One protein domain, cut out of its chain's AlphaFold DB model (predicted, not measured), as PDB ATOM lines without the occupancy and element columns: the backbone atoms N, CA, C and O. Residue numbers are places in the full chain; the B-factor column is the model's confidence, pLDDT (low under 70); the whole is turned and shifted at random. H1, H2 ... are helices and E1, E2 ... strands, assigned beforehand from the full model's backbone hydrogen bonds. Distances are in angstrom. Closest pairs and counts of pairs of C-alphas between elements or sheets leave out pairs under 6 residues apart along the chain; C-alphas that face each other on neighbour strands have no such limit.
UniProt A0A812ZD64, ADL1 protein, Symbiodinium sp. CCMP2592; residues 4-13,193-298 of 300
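Overview. This is residues 4 to 13 and 193 to 298 of the 300 residues of the protein "ADL1 protein" of Symbiodinium sp. CCMP2592 (UniProt A0A812ZD64). A strongly twisted sheet of five strands has H5 lying along one face and H2 along the other, while H1 stands up from the same face as H5, over the E4 edge of the sheet. Between E2 and E3 the backbone makes a long loop, with H3 and H4 in it, that reaches away past the end of the sheet and makes much of the length. The printed part has 116 residues with five named helices and five named strands, which follow one another along the chain as H1 H2 E1 E2 H3 H4 E3 H5 E4 E5; the sheet's order is E3 - E2 - E1 - E5 - E4, all antiparallel, and the class is mixed, helices and strands. The whole is only just compact, close to loose, with a radius of gyration of the C-alphas of 15.8 A and spans of 49 by 35 by 25 A.

Along the chain. Begin in the sheet: E1 is residues 206 to 211, 16.8 A long, and E2 is residues 217 to 222, 16.2 A. E3, residues 252 to 259, bends by 51 degrees at residue 256. E4 is residues 276 to 282, 19.8 A, and E5 is residues 291 to 297, 20.4 A, ending at C-alpha 297 at (202.160, 210.769, 176.428). Find H5 from C-alpha 261 at (180.826, 214.340, 173.652) to residue 273, 18.5 A. H1 is residues 4 to 13, starting at (185.861, 222.217, 162.956); H2 is residues 193 to 201, H3 225 to 229, and H4 236 to 245.

Arrangement. Look first at inner strands E1 and E5, antiparallel at 165 degrees, with N 209 and O 293 at 2.8 A. E1 and E2 form a hairpin, with N 208 and O 220 at 2.8 A; E4 and E5 form another, with N 279 and O 294 at 2.9 A. At edge strand E3, N 253 and O 221 are 2.8 A apart. H5 is over E2, E1 and E5 at a height over the sheet of 8.8 A; its closest C-alphas to E5 are those of Tyr 271 and Ala 295, 7.3 A. On the same face, H1 stands up from the sheet at 47 degrees, the C-alphas of Ala 13 and Cys 280 being its closest to E4, 5.3 A. On the opposite face H2 runs along E5 at 10 degrees on the local plane, height 9.1 A. H3 and H4 are not on the sheet and are apart. Each O i to N i+4 pair is within hydrogen-bond range in H1, H2, H3 and H5; in H4, 4 of 6.

Size, cuts and confidence. The farthest C-alphas are those of Ser 4 and Ala 237, 50.3 A. Residues 14 to 192 are not printed; C-alphas 13 and 193 are 12.2 A apart. Of the links printed whole, none is long. The mean pLDDT of the printed part is 72.0; residues 4 to 13, 225 to 251, 283 to 289 and 298 are under 70.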
ATOM      1  N   SER A   4     184.716 222.050 163.859       27.22
ATOM      2  CA  SER A   4     185.861 222.217 162.956       27.22
ATOM      3  C   SER A   4     187.186 221.691 163.517       27.22
ATOM      4  O   SER A   4     188.050 221.334 162.733       27.22
ATOM      5  N   PHE A   5     187.363 221.622 164.843       29.12
ATOM      6  CA  PHE A   5     188.613 221.133 165.438       29.12
ATOM      7  C   PHE A   5     188.709 219.607 165.360       29.12
ATOM      8  O   PHE A   5     189.762 219.067 165.067       29.12
ATOM      9  N   LEU A   6     187.582 218.910 165.533       31.00
ATOM     10  CA  LEU A   6     187.494 217.479 165.246       31.00
ATOM     11  C   LEU A   6     187.606 217.183 163.758       31.00
ATOM     12  O   LEU A   6     188.220 216.190 163.417       31.00
ATOM     13  N   ALA A   7     187.029 218.015 162.886       26.77
ATOM     14  CA  ALA A   7     187.264 217.882 161.454       26.77
ATOM     15  C   ALA A   7     188.754 218.059 161.141       26.77
ATOM     16  O   ALA A   7     189.278 217.253 160.404       26.77
ATOM     17  N   GLN A   8     189.465 218.983 161.798       28.41
ATOM     18  CA  GLN A   8     190.920 219.126 161.664       28.41
ATOM     19  C   GLN A   8     191.727 217.988 162.303       28.41
ATOM     20  O   GLN A   8     192.738 217.606 161.737       28.41
ATOM     21  N   CYS A   9     191.317 217.418 163.440       29.02
ATOM     22  CA  CYS A   9     191.996 216.270 164.057       29.02
ATOM     23  C   CYS A   9     191.681 214.943 163.342       29.02
ATOM     24  O   CYS A   9     192.558 214.091 163.234       29.02
ATOM     25  N   CYS A  10     190.456 214.767 162.837       29.19
ATOM     26  CA  CYS A  10     190.073 213.659 161.963       29.19
ATOM     27  C   CYS A  10     190.658 213.838 160.557       29.19
ATOM     28  O   CYS A  10     191.129 212.860 160.014       29.19
ATOM     29  N   GLU A  11     190.758 215.039 159.984       27.70
ATOM     30  CA  GLU A  11     191.526 215.282 158.746       27.70
ATOM     31  C   GLU A  11     193.034 215.097 158.990       27.70
ATOM     32  O   GLU A  11     193.736 214.547 158.149       27.70
ATOM     33  N   ALA A  12     193.560 215.466 160.162       30.61
ATOM     34  CA  ALA A  12     194.971 215.245 160.487       30.61
ATOM     35  C   ALA A  12     195.319 213.756 160.665       30.61
ATOM     36  O   ALA A  12     196.436 213.360 160.338       30.61
ATOM     37  N   ALA A  13     194.381 212.929 161.146       32.88
ATOM     38  CA  ALA A  13     194.616 211.507 161.415       32.88
ATOM     39  C   ALA A  13     194.033 210.542 160.360       32.88
ATOM     40  O   ALA A  13     194.586 209.462 160.176       32.88
ATOM     41  N   THR A 193     199.291 200.524 166.321       81.00
ATOM     42  CA  THR A 193     199.919 201.836 166.559       81.00
ATOM     43  C   THR A 193     200.334 202.036 168.017       81.00
ATOM     44  O   THR A 193     201.377 202.621 168.286       81.00
ATOM     45  N   GLY A 194     199.581 201.472 168.970       78.75
ATOM     46  CA  GLY A 194     199.962 201.523 170.381       78.75
ATOM     47  C   GLY A 194     201.280 200.816 170.695       78.75
ATOM     48  O   GLY A 194     202.031 201.302 171.526       78.75
ATOM     49  N   TRP A 195     201.623 199.732 169.992       82.56
ATOM     50  CA  TRP A 195     202.947 199.112 170.130       82.56
ATOM     51  C   TRP A 195     204.048 200.049 169.677       82.56
ATOM     52  O   TRP A 195     205.000 200.259 170.421       82.56
ATOM     53  N   ALA A 196     203.897 200.635 168.490       87.88
ATOM     54  CA  ALA A 196     204.877 201.575 167.969       87.88
ATOM     55  C   ALA A 196     205.063 202.743 168.940       87.88
ATOM     56  O   ALA A 196     206.189 203.076 169.272       87.88
ATOM     57  N   TRP A 197     203.980 203.297 169.488       87.62
ATOM     58  CA  TRP A 197     204.067 204.380 170.466       87.62
ATOM     59  C   TRP A 197     204.834 204.001 171.728       87.62
ATOM     60  O   TRP A 197     205.689 204.764 172.166       87.62
ATOM     61  N   GLN A 198     204.582 202.825 172.298       86.12
ATOM     62  CA  GLN A 198     205.318 202.378 173.480       86.12
ATOM     63  C   GLN A 198     206.790 202.092 173.171       86.12
ATOM     64  O   GLN A 198     207.646 202.399 173.993       86.12
ATOM     65  N   VAL A 199     207.101 201.557 171.988       90.06
ATOM     66  CA  VAL A 199     208.489 201.330 171.551       90.06
ATOM     67  C   VAL A 199     209.216 202.656 171.289       90.06
ATOM     68  O   VAL A 199     210.393 202.777 171.615       90.06
ATOM     69  N   LEU A 200     208.524 203.664 170.753       92.06
ATOM     70  CA  LEU A 200     209.090 204.990 170.483       92.06
ATOM     71  C   LEU A 200     209.249 205.839 171.749       92.06
ATOM     72  O   LEU A 200     210.148 206.661 171.794       92.06
ATOM     73  N   THR A 201     208.414 205.656 172.777       89.00
ATOM     74  CA  THR A 201     208.372 206.567 173.946       89.00
ATOM     75  C   THR A 201     208.770 205.935 175.275       89.00
ATOM     76  O   THR A 201     209.039 206.650 176.241       89.00
ATOM     77  N   GLY A 202     208.720 204.607 175.375       87.56
ATOM     78  CA  GLY A 202     208.795 203.880 176.641       87.56
ATOM     79  C   GLY A 202     207.603 204.088 177.580       87.56
ATOM     80  O   GLY A 202     207.626 203.590 178.704       87.56
ATOM     81  N   GLN A 203     206.551 204.804 177.164       84.19
ATOM     82  CA  GLN A 203     205.400 205.100 178.018       84.19
ATOM     83  C   GLN A 203     204.429 203.914 178.053       84.19
ATOM     84  O   GLN A 203     203.829 203.596 177.032       84.19
ATOM     85  N   PRO A 204     204.196 203.273 179.214       76.94
ATOM     86  CA  PRO A 204     203.322 202.102 179.287       76.94
ATOM     87  C   PRO A 204     201.832 202.470 179.263       76.94
ATOM     88  O   PRO A 204     200.982 201.614 179.008       76.94
ATOM     89  N   TRP A 205     201.498 203.728 179.572       84.69
ATOM     90  CA  TRP A 205     200.117 204.183 179.680       84.69
ATOM     91  C   TRP A 205     199.593 204.712 178.349       84.69
ATOM     92  O   TRP A 205     200.187 205.598 177.733       84.69
ATOM     93  N   MET A 206     198.424 204.213 177.953       85.81
ATOM     94  CA  MET A 206     197.661 204.726 176.824       85.81
ATOM     95  C   MET A 206     196.169 204.695 177.129       85.81
ATOM     96  O   MET A 206     195.669 203.730 177.716       85.81
ATOM     97  N   ALA A 207     195.449 205.699 176.641       89.25
ATOM     98  CA  ALA A 207     193.996 205.703 176.609       89.25
ATOM     99  C   ALA A 207     193.489 205.505 175.180       89.25
ATOM    100  O   ALA A 207     194.097 205.958 174.212       89.25
ATOM    101  N   ARG A 208     192.338 204.849 175.055       89.19
ATOM    102  CA  ARG A 208     191.560 204.776 173.825       89.19
ATOM    103  C   ARG A 208     190.119 205.126 174.123       89.19
ATOM    104  O   ARG A 208     189.449 204.437 174.883       89.19
ATOM    105  N   TRP A 209     189.639 206.157 173.463       90.81
ATOM    106  CA  TRP A 209     188.233 206.471 173.355       90.81
ATOM    107  C   TRP A 209     187.650 205.719 172.163       90.81
ATOM    108  O   TRP A 209     188.254 205.687 171.093       90.81
ATOM    109  N   SER A 210     186.500 205.083 172.347       89.75
ATOM    110  CA  SER A 210     185.780 204.387 171.282       89.75
ATOM    111  C   SER A 210     184.304 204.732 171.349       89.75
ATOM    112  O   SER A 210     183.729 204.777 172.440       89.75
ATOM    113  N   ARG A 211     183.690 204.927 170.184       88.19
ATOM    114  CA  ARG A 211     182.253 205.152 170.061       88.19
ATOM    115  C   ARG A 211     181.713 204.449 168.826       88.19
ATOM    116  O   ARG A 211     182.129 204.753 167.710       88.19
ATOM    117  N   ASP A 212     180.769 203.546 169.051       86.38
ATOM    118  CA  ASP A 212     179.942 202.991 167.981       86.38
ATOM    119  C   ASP A 212     178.840 203.998 167.602       86.38
ATOM    120  O   ASP A 212     178.431 204.809 168.445       86.38
ATOM    121  N   PRO A 213     178.322 203.971 166.363       82.94
ATOM    122  CA  PRO A 213     177.262 204.883 165.944       82.94
ATOM    123  C   PRO A 213     176.054 204.872 166.895       82.94
ATOM    124  O   PRO A 213     175.512 203.822 167.237       82.94
ATOM    125  N   GLY A 214     175.637 206.061 167.339       84.44
ATOM    126  CA  GLY A 214     174.510 206.239 168.263       84.44
ATOM    127  C   GLY A 214     174.787 205.873 169.728       84.44
ATOM    128  O   GLY A 214     173.867 205.940 170.539       84.44
ATOM    129  N   GLN A 215     176.020 205.497 170.082       89.44
ATOM    130  CA  GLN A 215     176.420 205.186 171.458       89.44
ATOM    131  C   GLN A 215     177.197 206.338 172.105       89.44
ATOM    132  O   GLN A 215     177.653 207.261 171.432       89.44
ATOM    133  N   LYS A 216     177.366 206.275 173.429       92.31
ATOM    134  CA  LYS A 216     178.256 207.184 174.169       92.31
ATOM    135  C   LYS A 216     179.722 206.807 173.962       92.31
ATOM    136  O   LYS A 216     180.038 205.674 173.594       92.31
ATOM    137  N   TRP A 217     180.621 207.745 174.246       93.69
ATOM    138  CA  TRP A 217     182.048 207.452 174.264       93.69
ATOM    139  C   TRP A 217     182.381 206.532 175.423       93.69
ATOM    140  O   TRP A 217     181.894 206.713 176.535       93.69
ATOM    141  N   THR A 218     183.258 205.571 175.169       93.56
ATOM    142  CA  THR A 218     183.831 204.718 176.204       93.56
ATOM    143  C   THR A 218     185.338 204.870 176.214       93.56
ATOM    144  O   THR A 218     185.974 204.807 175.159       93.56
ATOM    145  N   ARG A 219     185.918 205.068 177.399       93.38
ATOM    146  CA  ARG A 219     187.369 205.104 177.577       93.38
ATOM    147  C   ARG A 219     187.871 203.739 178.002       93.38
ATOM    148  O   ARG A 219     187.331 203.098 178.901       93.38
ATOM    149  N   TRP A 220     188.946 203.325 177.364       91.06
ATOM    150  CA  TRP A 220     189.667 202.092 177.606       91.06
ATOM    151  C   TRP A 220     191.107 202.453 177.916       91.06
ATOM    152  O   TRP A 220     191.658 203.387 177.338       91.06
ATOM    153  N   GLU A 221     191.730 201.699 178.804       88.12
ATOM    154  CA  GLU A 221     193.143 201.864 179.115       88.12
ATOM    155  C   GLU A 221     193.901 200.662 178.590       88.12
ATOM    156  O   GLU A 221     193.452 199.518 178.710       88.12
ATOM    157  N   MET A 222     195.046 200.911 177.969       81.69
ATOM    158  CA  MET A 222     195.915 199.823 177.570       81.69
ATOM    159  C   MET A 222     196.483 199.202 178.835       81.69
ATOM    160  O   MET A 222     197.035 199.892 179.693       81.69
ATOM    161  N   CYS A 223     196.316 197.893 178.978       73.69
ATOM    162  CA  CYS A 223     196.981 197.201 180.053       73.69
ATOM    163  C   CYS A 223     198.489 197.304 179.832       73.69
ATOM    164  O   CYS A 223     198.973 197.102 178.717       73.69
ATOM    165  N   ASP A 224     199.210 197.550 180.919       72.19
ATOM    166  CA  ASP A 224     200.664 197.512 180.948       72.19
ATOM    167  C   ASP A 224     201.152 196.184 180.347       72.19
ATOM    168  O   ASP A 224     200.872 195.101 180.876       72.19
ATOM    169  N   ILE A 225     201.822 196.275 179.197       65.00
ATOM    170  CA  ILE A 225     202.243 195.108 178.426       65.00
ATOM    171  C   ILE A 225     203.232 194.261 179.232       65.00
ATOM    172  O   ILE A 225     203.097 193.039 179.233       65.00
ATOM    173  N   GLN A 226     204.133 194.876 180.002       63.81
ATOM    174  CA  GLN A 226     205.072 194.138 180.854       63.81
ATOM    175  C   GLN A 226     204.336 193.313 181.910       63.81
ATOM    176  O   GLN A 226     204.694 192.172 182.188       63.81
ATOM    177  N   LYS A 227     203.247 193.857 182.464       62.78
ATOM    178  CA  LYS A 227     202.413 193.128 183.432       62.78
ATOM    179  C   LYS A 227     201.526 192.072 182.777       62.78
ATOM    180  O   LYS A 227     201.227 191.060 183.401       62.78
ATOM    181  N   CYS A 228     201.088 192.287 181.536       54.16
ATOM    182  CA  CYS A 228     200.192 191.366 180.828       54.16
ATOM    183  C   CYS A 228     200.868 190.097 180.334       54.16
ATOM    184  O   CYS A 228     200.205 189.066 180.239       54.16
ATOM    185  N   PHE A 229     202.145 190.186 179.971       56.22
ATOM    186  CA  PHE A 229     202.901 189.060 179.424       56.22
ATOM    187  C   PHE A 229     203.853 188.423 180.452       56.22
ATOM    188  O   PHE A 229     204.466 187.404 180.145       56.22
ATOM    189  N   GLY A 230     203.913 188.968 181.675       52.41
ATOM    190  CA  GLY A 230     204.891 188.594 182.697       52.41
ATOM    191  C   GLY A 230     206.251 189.250 182.440       52.41
ATOM    192  O   GLY A 230     206.554 189.649 181.315       52.41
ATOM    193  N   LYS A 231     207.088 189.383 183.478       50.53
ATOM    194  CA  LYS A 231     208.458 189.884 183.301       50.53
ATOM    195  C   LYS A 231     209.240 188.899 182.432       50.53
ATOM    196  O   LYS A 231     209.370 187.732 182.787       50.53
ATOM    197  N   ALA A 232     209.816 189.372 181.330       48.66
ATOM    198  CA  ALA A 232     210.674 188.548 180.475       48.66
ATOM    199  C   ALA A 232     211.901 187.978 181.210       48.66
ATOM    200  O   ALA A 232     212.398 186.921 180.824       48.66
ATOM    201  N   GLU A 233     212.359 188.626 182.289       49.19
ATOM    202  CA  GLU A 233     213.434 188.121 183.159       49.19
ATOM    203  C   GLU A 233     213.121 186.746 183.770       49.19
ATOM    204  O   GLU A 233     214.029 185.955 184.004       49.19
ATOM    205  N   GLU A 234     211.841 186.424 183.973       52.53
ATOM    206  CA  GLU A 234     211.400 185.144 184.540       52.53
ATOM    207  C   GLU A 234     211.271 184.045 183.467       52.53
ATOM    208  O   GLU A 234     211.107 182.869 183.794       52.53
ATOM    209  N   ASN A 235     211.369 184.398 182.175       53.00
ATOM    210  CA  ASN A 235     211.314 183.451 181.065       53.00
ATOM    211  C   ASN A 235     212.056 183.975 179.817       53.00
ATOM    212  O   ASN A 235     211.451 184.470 178.862       53.00
ATOM    213  N   LEU A 236     213.382 183.794 179.798       52.53
ATOM    214  CA  LEU A 236     214.263 184.165 178.678       52.53
ATOM    215  C   LEU A 236     213.819 183.564 177.328       52.53
ATOM    216  O   LEU A 236     213.982 184.196 176.284       52.53
ATOM    217  N   ALA A 237     213.204 182.375 177.333       50.78
ATOM    218  CA  ALA A 237     212.665 181.758 176.121       50.78
ATOM    219  C   ALA A 237     211.424 182.504 175.597       50.78
ATOM    220  O   ALA A 237     211.290 182.690 174.389       50.78
ATOM    221  N   ALA A 238     210.549 183.001 176.477       51.34
ATOM    222  CA  ALA A 238     209.429 183.870 176.097       51.34
ATOM    223  C   ALA A 238     209.904 185.263 175.636       51.34
ATOM    224  O   ALA A 238     209.351 185.819 174.683       51.34
ATOM    225  N   ALA A 239     210.973 185.788 176.250       50.22
ATOM    226  CA  ALA A 239     211.628 187.042 175.867       50.22
ATOM    227  C   ALA A 239     212.263 186.988 174.459       50.22
ATOM    228  O   ALA A 239     212.271 187.982 173.735       50.22
ATOM    229  N   ALA A 240     212.772 185.826 174.042       51.84
ATOM    230  CA  ALA A 240     213.241 185.601 172.674       51.84
ATOM    231  C   ALA A 240     212.079 185.326 171.700       51.84
ATOM    232  O   ALA A 240     212.084 185.806 170.566       51.84
ATOM    233  N   LYS A 241     211.049 184.597 172.154       54.25
ATOM    234  CA  LYS A 241     209.909 184.166 171.333       54.25
ATOM    235  C   LYS A 241     208.974 185.303 170.918       54.25
ATOM    236  O   LYS A 241     208.398 185.253 169.836       54.25
ATOM    237  N   TRP A 242     208.818 186.367 171.702       58.41
ATOM    238  CA  TRP A 242     207.901 187.428 171.271       58.41
ATOM    239  C   TRP A 242     208.395 188.169 170.023       58.41
ATOM    240  O   TRP A 242     207.574 188.601 169.215       58.41
ATOM    241  N   ARG A 243     209.720 188.257 169.824       60.78
ATOM    242  CA  ARG A 243     210.309 188.775 168.582       60.78
ATOM    243  C   ARG A 243     209.983 187.864 167.394       60.78
ATOM    244  O   ARG A 243     209.976 188.333 166.266       60.78
ATOM    245  N   SER A 244     209.676 186.576 167.591       56.12
ATOM    246  CA  SER A 244     209.181 185.698 166.515       56.12
ATOM    247  C   SER A 244     207.680 185.814 166.238       56.12
ATOM    248  O   SER A 244     207.281 185.567 165.106       56.12
ATOM    249  N   ASP A 245     206.872 186.252 167.208       60.66
ATOM    250  CA  ASP A 245     205.406 186.350 167.075       60.66
ATOM    251  C   ASP A 245     204.930 187.693 166.460       60.66
ATOM    252  O   ASP A 245     203.736 187.882 166.198       60.66
ATOM    253  N   GLY A 246     205.858 188.632 166.223       60.34
ATOM    254  CA  GLY A 246     205.595 189.970 165.678       60.34
ATOM    255  C   GLY A 246     205.044 190.975 166.704       60.34
ATOM    256  O   GLY A 246     204.814 190.663 167.878       60.34
ATOM    257  N   MET A 247     204.805 192.219 166.268       67.31
ATOM    258  CA  MET A 247     204.242 193.298 167.109       67.31
ATOM    259  C   MET A 247     202.710 193.210 167.230       67.31
ATOM    260  O   MET A 247     201.972 194.167 166.990       67.31
ATOM    261  N   ARG A 248     202.220 192.022 167.595       63.00
ATOM    262  CA  ARG A 248     200.795 191.716 167.762       63.00
ATOM    263  C   ARG A 248     200.436 191.532 169.236       63.00
ATOM    264  O   ARG A 248     201.260 191.151 170.073       63.00
ATOM    265  N   GLY A 249     199.166 191.781 169.548       57.78
ATOM    266  CA  GLY A 249     198.613 191.657 170.898       57.78
ATOM    267  C   GLY A 249     198.481 192.996 171.622       57.78
ATOM    268  O   GLY A 249     198.547 194.053 171.008       57.78
ATOM    269  N   GLY A 250     198.241 192.961 172.930       60.31
ATOM    270  CA  GLY A 250     197.866 194.128 173.734       60.31
ATOM    271  C   GLY A 250     196.432 193.982 174.230       60.31
ATOM    272  O   GLY A 250     195.496 193.819 173.446       60.31
ATOM    273  N   ARG A 251     196.263 193.982 175.552       69.75
ATOM    274  CA  ARG A 251     194.950 193.882 176.185       69.75
ATOM    275  C   ARG A 251     194.500 195.288 176.549       69.75
ATOM    276  O   ARG A 251     195.266 196.046 177.130       69.75
ATOM    277  N   TRP A 252     193.269 195.624 176.201       78.56
ATOM    278  CA  TRP A 252     192.617 196.834 176.684       78.56
ATOM    279  C   TRP A 252     191.767 196.461 177.895       78.56
ATOM    280  O   TRP A 252     191.071 195.444 177.875       78.56
ATOM    281  N   LYS A 253     191.841 197.263 178.954       83.62
ATOM    282  CA  LYS A 253     190.986 197.167 180.134       83.62
ATOM    283  C   LYS A 253     189.915 198.239 180.036       83.62
ATOM    284  O   LYS A 253     190.228 199.415 179.856       83.62
ATOM    285  N   GLY A 254     188.658 197.837 180.165       85.38
ATOM    286  CA  GLY A 254     187.551 198.778 180.177       85.38
ATOM    287  C   GLY A 254     186.206 198.171 179.768       85.38
ATOM    288  O   GLY A 254     186.100 196.944 179.693       85.38
ATOM    289  N   PRO A 255     185.200 199.031 179.521       87.88
ATOM    290  CA  PRO A 255     185.295 200.492 179.627       87.88
ATOM    291  C   PRO A 255     185.564 200.926 181.077       87.88
ATOM    292  O   PRO A 255     184.960 200.401 182.008       87.88
ATOM    293  N   VAL A 256     186.527 201.828 181.283       90.06
ATOM    294  CA  VAL A 256     186.823 202.416 182.606       90.06
ATOM    295  C   VAL A 256     186.013 203.686 182.858       90.06
ATOM    296  O   VAL A 256     185.909 204.141 183.992       90.06
ATOM    297  N   GLU A 257     185.440 204.248 181.795       91.00
ATOM    298  CA  GLU A 257     184.641 205.466 181.806       91.00
ATOM    299  C   GLU A 257     183.670 205.442 180.619       91.00
ATOM    300  O   GLU A 257     184.018 204.930 179.548       91.00
ATOM    301  N   THR A 258     182.482 206.019 180.805       93.31
ATOM    302  CA  THR A 258     181.521 206.299 179.734       93.31
ATOM    303  C   THR A 258     181.152 207.772 179.800       93.31
ATOM    304  O   THR A 258     180.742 208.238 180.864       93.31
ATOM    305  N   SER A 259     181.259 208.484 178.679       91.00
ATOM    306  CA  SER A 259     181.210 209.949 178.668       91.00
ATOM    307  C   SER A 259     180.407 210.489 177.484       91.00
ATOM    308  O   SER A 259     180.314 209.861 176.423       91.00
ATOM    309  N   GLU A 260     179.814 211.666 177.677       93.31
ATOM    310  CA  GLU A 260     179.218 212.448 176.588       93.31
ATOM    311  C   GLU A 260     180.310 213.135 175.751       93.31
ATOM    312  O   GLU A 260     181.470 213.224 176.162       93.31
ATOM    313  N   ASP A 261     179.921 213.668 174.592       88.44
ATOM    314  CA  ASP A 261     180.826 214.340 173.652       88.44
ATOM    315  C   ASP A 261     181.663 215.449 174.321       88.44
ATOM    316  O   ASP A 261     182.887 215.450 174.199       88.44
ATOM    317  N   ASP A 262     181.044 216.342 175.100       90.19
ATOM    318  CA  ASP A 262     181.746 217.466 175.742       90.19
ATOM    319  C   ASP A 262     182.816 217.017 176.747       90.19
ATOM    320  O   ASP A 262     183.902 217.598 176.807       90.19
ATOM    321  N   GLN A 263     182.537 215.966 177.519       89.25
ATOM    322  CA  GLN A 263     183.481 215.418 178.496       89.25
ATOM    323  C   GLN A 263     184.671 214.756 177.797       89.25
ATOM    324  O   GLN A 263     185.820 214.959 178.192       89.25
ATOM    325  N   MET A 264     184.405 214.021 176.714       90.56
ATOM    326  CA  MET A 264     185.453 213.437 175.884       90.56
ATOM    327  C   MET A 264     186.346 214.538 175.279       90.56
ATOM    328  O   MET A 264     187.572 214.450 175.367       90.56
ATOM    329  N   PHE A 265     185.771 215.634 174.769       88.81
ATOM    330  CA  PHE A 265     186.562 216.757 174.247       88.81
ATOM    331  C   PHE A 265     187.395 217.467 175.308       88.81
ATOM    332  O   PHE A 265     188.530 217.851 175.027       88.81
ATOM    333  N   GLN A 266     186.876 217.622 176.525       90.00
ATOM    334  CA  GLN A 266     187.654 218.171 177.638       90.00
ATOM    335  C   GLN A 266     188.862 217.284 177.971       90.00
ATOM    336  O   GLN A 266     189.957 217.799 178.219       90.00
ATOM    337  N   ALA A 267     188.702 215.959 177.910       88.62
ATOM    338  CA  ALA A 267     189.810 215.026 178.086       88.62
ATOM    339  C   ALA A 267     190.856 215.163 176.965       88.62
ATOM    340  O   ALA A 267     192.042 215.303 177.261       88.62
ATOM    341  N   LEU A 268     190.441 215.208 175.693       87.38
ATOM    342  CA  LEU A 268     191.367 215.407 174.565       87.38
ATOM    343  C   LEU A 268     192.104 216.751 174.627       87.38
ATOM    344  O   LEU A 268     193.296 216.819 174.318       87.38
ATOM    345  N   ALA A 269     191.426 217.816 175.058       86.06
ATOM    346  CA  ALA A 269     192.055 219.116 175.257       86.06
ATOM    347  C   ALA A 269     193.130 219.046 176.354       86.06
ATOM    348  O   ALA A 269     194.233 219.558 176.170       86.06
ATOM    349  N   SER A 270     192.842 218.340 177.451       88.38
ATOM    350  CA  SER A 270     193.801 218.108 178.538       88.38
ATOM    351  C   SER A 270     195.006 217.281 178.073       88.38
ATOM    352  O   SER A 270     196.142 217.598 178.415       88.38
ATOM    353  N   TYR A 271     194.787 216.257 177.241       87.56
ATOM    354  CA  TYR A 271     195.864 215.473 176.627       87.56
ATOM    355  C   TYR A 271     196.751 216.333 175.723       87.56
ATOM    356  O   TYR A 271     197.973 216.270 175.820       87.56
ATOM    357  N   THR A 272     196.148 217.187 174.896       82.56
ATOM    358  CA  THR A 272     196.891 218.106 174.020       82.56
ATOM    359  C   THR A 272     197.750 219.072 174.840       82.56
ATOM    360  O   THR A 272     198.933 219.239 174.557       82.56
ATOM    361  N   GLN A 273     197.191 219.654 175.908       83.44
ATOM    362  CA  GLN A 273     197.920 220.540 176.826       83.44
ATOM    363  C   GLN A 273     199.077 219.837 177.546       83.44
ATOM    364  O   GLN A 273     200.072 220.474 177.878       83.44
ATOM    365  N   ALA A 274     198.952 218.531 177.775       84.19
ATOM    366  CA  ALA A 274     199.977 217.703 178.396       84.19
ATOM    367  C   ALA A 274     200.914 217.021 177.375       84.19
ATOM    368  O   ALA A 274     201.608 216.069 177.736       84.19
ATOM    369  N   CYS A 275     200.934 217.482 176.118       82.75
ATOM    370  CA  CYS A 275     201.795 216.970 175.046       82.75
ATOM    371  C   CYS A 275     201.629 215.460 174.793       82.75
ATOM    372  O   CYS A 275     202.601 214.711 174.671       82.75
ATOM    373  N   PHE A 276     200.385 214.989 174.735       85.62
ATOM    374  CA  PHE A 276     200.088 213.631 174.293       85.62
ATOM    375  C   PHE A 276     200.107 213.549 172.765       85.62
ATOM    376  O   PHE A 276     199.569 214.411 172.075       85.62
ATOM    377  N   ALA A 277     200.666 212.458 172.255       85.00
ATOM    378  CA  ALA A 277     200.425 211.974 170.909       85.00
ATOM    379  C   ALA A 277     198.975 211.487 170.825       85.00
ATOM    380  O   ALA A 277     198.539 210.676 171.648       85.00
ATOM    381  N   ILE A 278     198.227 211.984 169.839       87.00
ATOM    382  CA  ILE A 278     196.823 211.630 169.616       87.00
ATOM    383  C   ILE A 278     196.677 211.107 168.186       87.00
ATOM    384  O   ILE A 278     197.188 211.702 167.245       87.00
ATOM    385  N   SER A 279     195.970 209.990 168.021       83.75
ATOM    386  CA  SER A 279     195.595 209.436 166.717       83.75
ATOM    387  C   SER A 279     194.109 209.125 166.677       83.75
ATOM    388  O   SER A 279     193.500 208.816 167.703       83.75
ATOM    389  N   CYS A 280     193.535 209.173 165.480       83.25
ATOM    390  CA  CYS A 280     192.170 208.753 165.203       83.25
ATOM    391  C   CYS A 280     192.177 207.649 164.144       83.25
ATOM    392  O   CYS A 280     193.050 207.610 163.281       83.25
ATOM    393  N   SER A 281     191.206 206.748 164.221       77.69
ATOM    394  CA  SER A 281     190.936 205.749 163.193       77.69
ATOM    395  C   SER A 281     189.451 205.410 163.182       77.69
ATOM    396  O   SER A 281     188.881 205.172 164.256       77.69
ATOM    397  N   ILE A 282     188.855 205.283 162.002       76.81
ATOM    398  CA  ILE A 282     187.536 204.671 161.828       76.81
ATOM    399  C   ILE A 282     187.699 203.187 161.484       76.81
ATOM    400  O   ILE A 282     188.491 202.793 160.631       76.81
ATOM    401  N   GLY A 283     186.962 202.323 162.184       64.31
ATOM    402  CA  GLY A 283     186.902 200.907 161.834       64.31
ATOM    403  C   GLY A 283     186.063 200.678 160.576       64.31
ATOM    404  O   GLY A 283     184.876 200.984 160.589       64.31
ATOM    405  N   GLN A 284     186.645 200.078 159.536       50.72
ATOM    406  CA  GLN A 284     185.901 199.508 158.405       50.72
ATOM    407  C   GLN A 284     185.800 197.978 158.571       50.72
ATOM    408  O   GLN A 284     186.821 197.296 158.657       50.72
ATOM    409  N   GLY A 285     184.578 197.436 158.674       51.44
ATOM    410  CA  GLY A 285     184.291 195.995 158.796       51.44
ATOM    411  C   GLY A 285     182.830 195.694 159.176       51.44
ATOM    412  O   GLY A 285     182.013 196.605 159.231       51.44
ATOM    413  N   ASP A 286     182.503 194.431 159.498       46.91
ATOM    414  CA  ASP A 286     181.142 193.951 159.863       46.91
ATOM    415  C   ASP A 286     180.518 194.625 161.105       46.91
ATOM    416  O   ASP A 286     179.354 194.401 161.443       46.91
ATOM    417  N   ARG A 287     181.293 195.443 161.821       47.03
ATOM    418  CA  ARG A 287     180.816 196.314 162.896       47.03
ATOM    419  C   ARG A 287     180.823 197.738 162.361       47.03
ATOM    420  O   ARG A 287     181.852 198.179 161.861       47.03
ATOM    421  N   ALA A 288     179.677 198.406 162.478       51.75
ATOM    422  CA  ALA A 288     179.437 199.786 162.061       51.75
ATOM    423  C   ALA A 288     180.617 200.724 162.382       51.75
ATOM    424  O   ALA A 288     181.305 200.487 163.370       51.75
ATOM    425  N   GLU A 289     180.804 201.767 161.560       62.91
ATOM    426  CA  GLU A 289     181.871 202.795 161.535       62.91
ATOM    427  C   GLU A 289     182.298 203.342 162.915       62.91
ATOM    428  O   GLU A 289     182.046 204.490 163.283       62.91
ATOM    429  N   ALA A 290     182.937 202.502 163.722       72.44
ATOM    430  CA  ALA A 290     183.296 202.834 165.085       72.44
ATOM    431  C   ALA A 290     184.493 203.778 165.057       72.44
ATOM    432  O   ALA A 290     185.564 203.420 164.552       72.44
ATOM    433  N   VAL A 291     184.321 204.961 165.638       82.25
ATOM    434  CA  VAL A 291     185.393 205.948 165.763       82.25
ATOM    435  C   VAL A 291     186.240 205.581 166.969       82.25
ATOM    436  O   VAL A 291     185.717 205.365 168.067       82.25
ATOM    437  N   ARG A 292     187.559 205.522 166.779       82.56
ATOM    438  CA  ARG A 292     188.527 205.279 167.849       82.56
ATOM    439  C   ARG A 292     189.545 206.403 167.890       82.56
ATOM    440  O   ARG A 292     190.182 206.677 166.883       82.56
ATOM    441  N   ILE A 293     189.741 206.990 169.065       82.88
ATOM    442  CA  ILE A 293     190.758 208.012 169.322       82.88
ATOM    443  C   ILE A 293     191.709 207.460 170.379       82.88
ATOM    444  O   ILE A 293     191.278 207.129 171.480       82.88
ATOM    445  N   SER A 294     192.991 207.321 170.055       83.56
ATOM    446  CA  SER A 294     194.011 206.850 170.998       83.56
ATOM    447  C   SER A 294     194.897 208.012 171.434       83.56
ATOM    448  O   SER A 294     195.209 208.877 170.622       83.56
ATOM    449  N   ALA A 295     195.307 208.022 172.699       81.06
ATOM    450  CA  ALA A 295     196.205 209.023 173.260       81.06
ATOM    451  C   ALA A 295     197.295 208.362 174.113       81.06
ATOM    452  O   ALA A 295     197.004 207.489 174.937       81.06
ATOM    453  N   ALA A 296     198.541 208.790 173.927       80.31
ATOM    454  CA  ALA A 296     199.693 208.390 174.732       80.31
ATOM    455  C   ALA A 296     200.592 209.594 174.981       80.31
ATOM    456  O   ALA A 296     200.665 210.492 174.150       80.31
ATOM    457  N   ARG A 297     201.272 209.644 176.125       78.56
ATOM    458  CA  ARG A 297     202.160 210.769 176.428       78.56
ATOM    459  C   ARG A 297     203.346 210.742 175.453       78.56
ATOM    460  O   ARG A 297     204.005 209.712 175.360       78.56
ATOM    461  N   ALA A 298     203.595 211.829 174.718       64.62
ATOM    462  CA  ALA A 298     204.646 211.839 173.695       64.62
ATOM    463  C   ALA A 298     206.037 212.120 174.279       64.62
ATOM    464  O   ALA A 298     207.034 211.634 173.757       64.62
TER     465      ALA A 298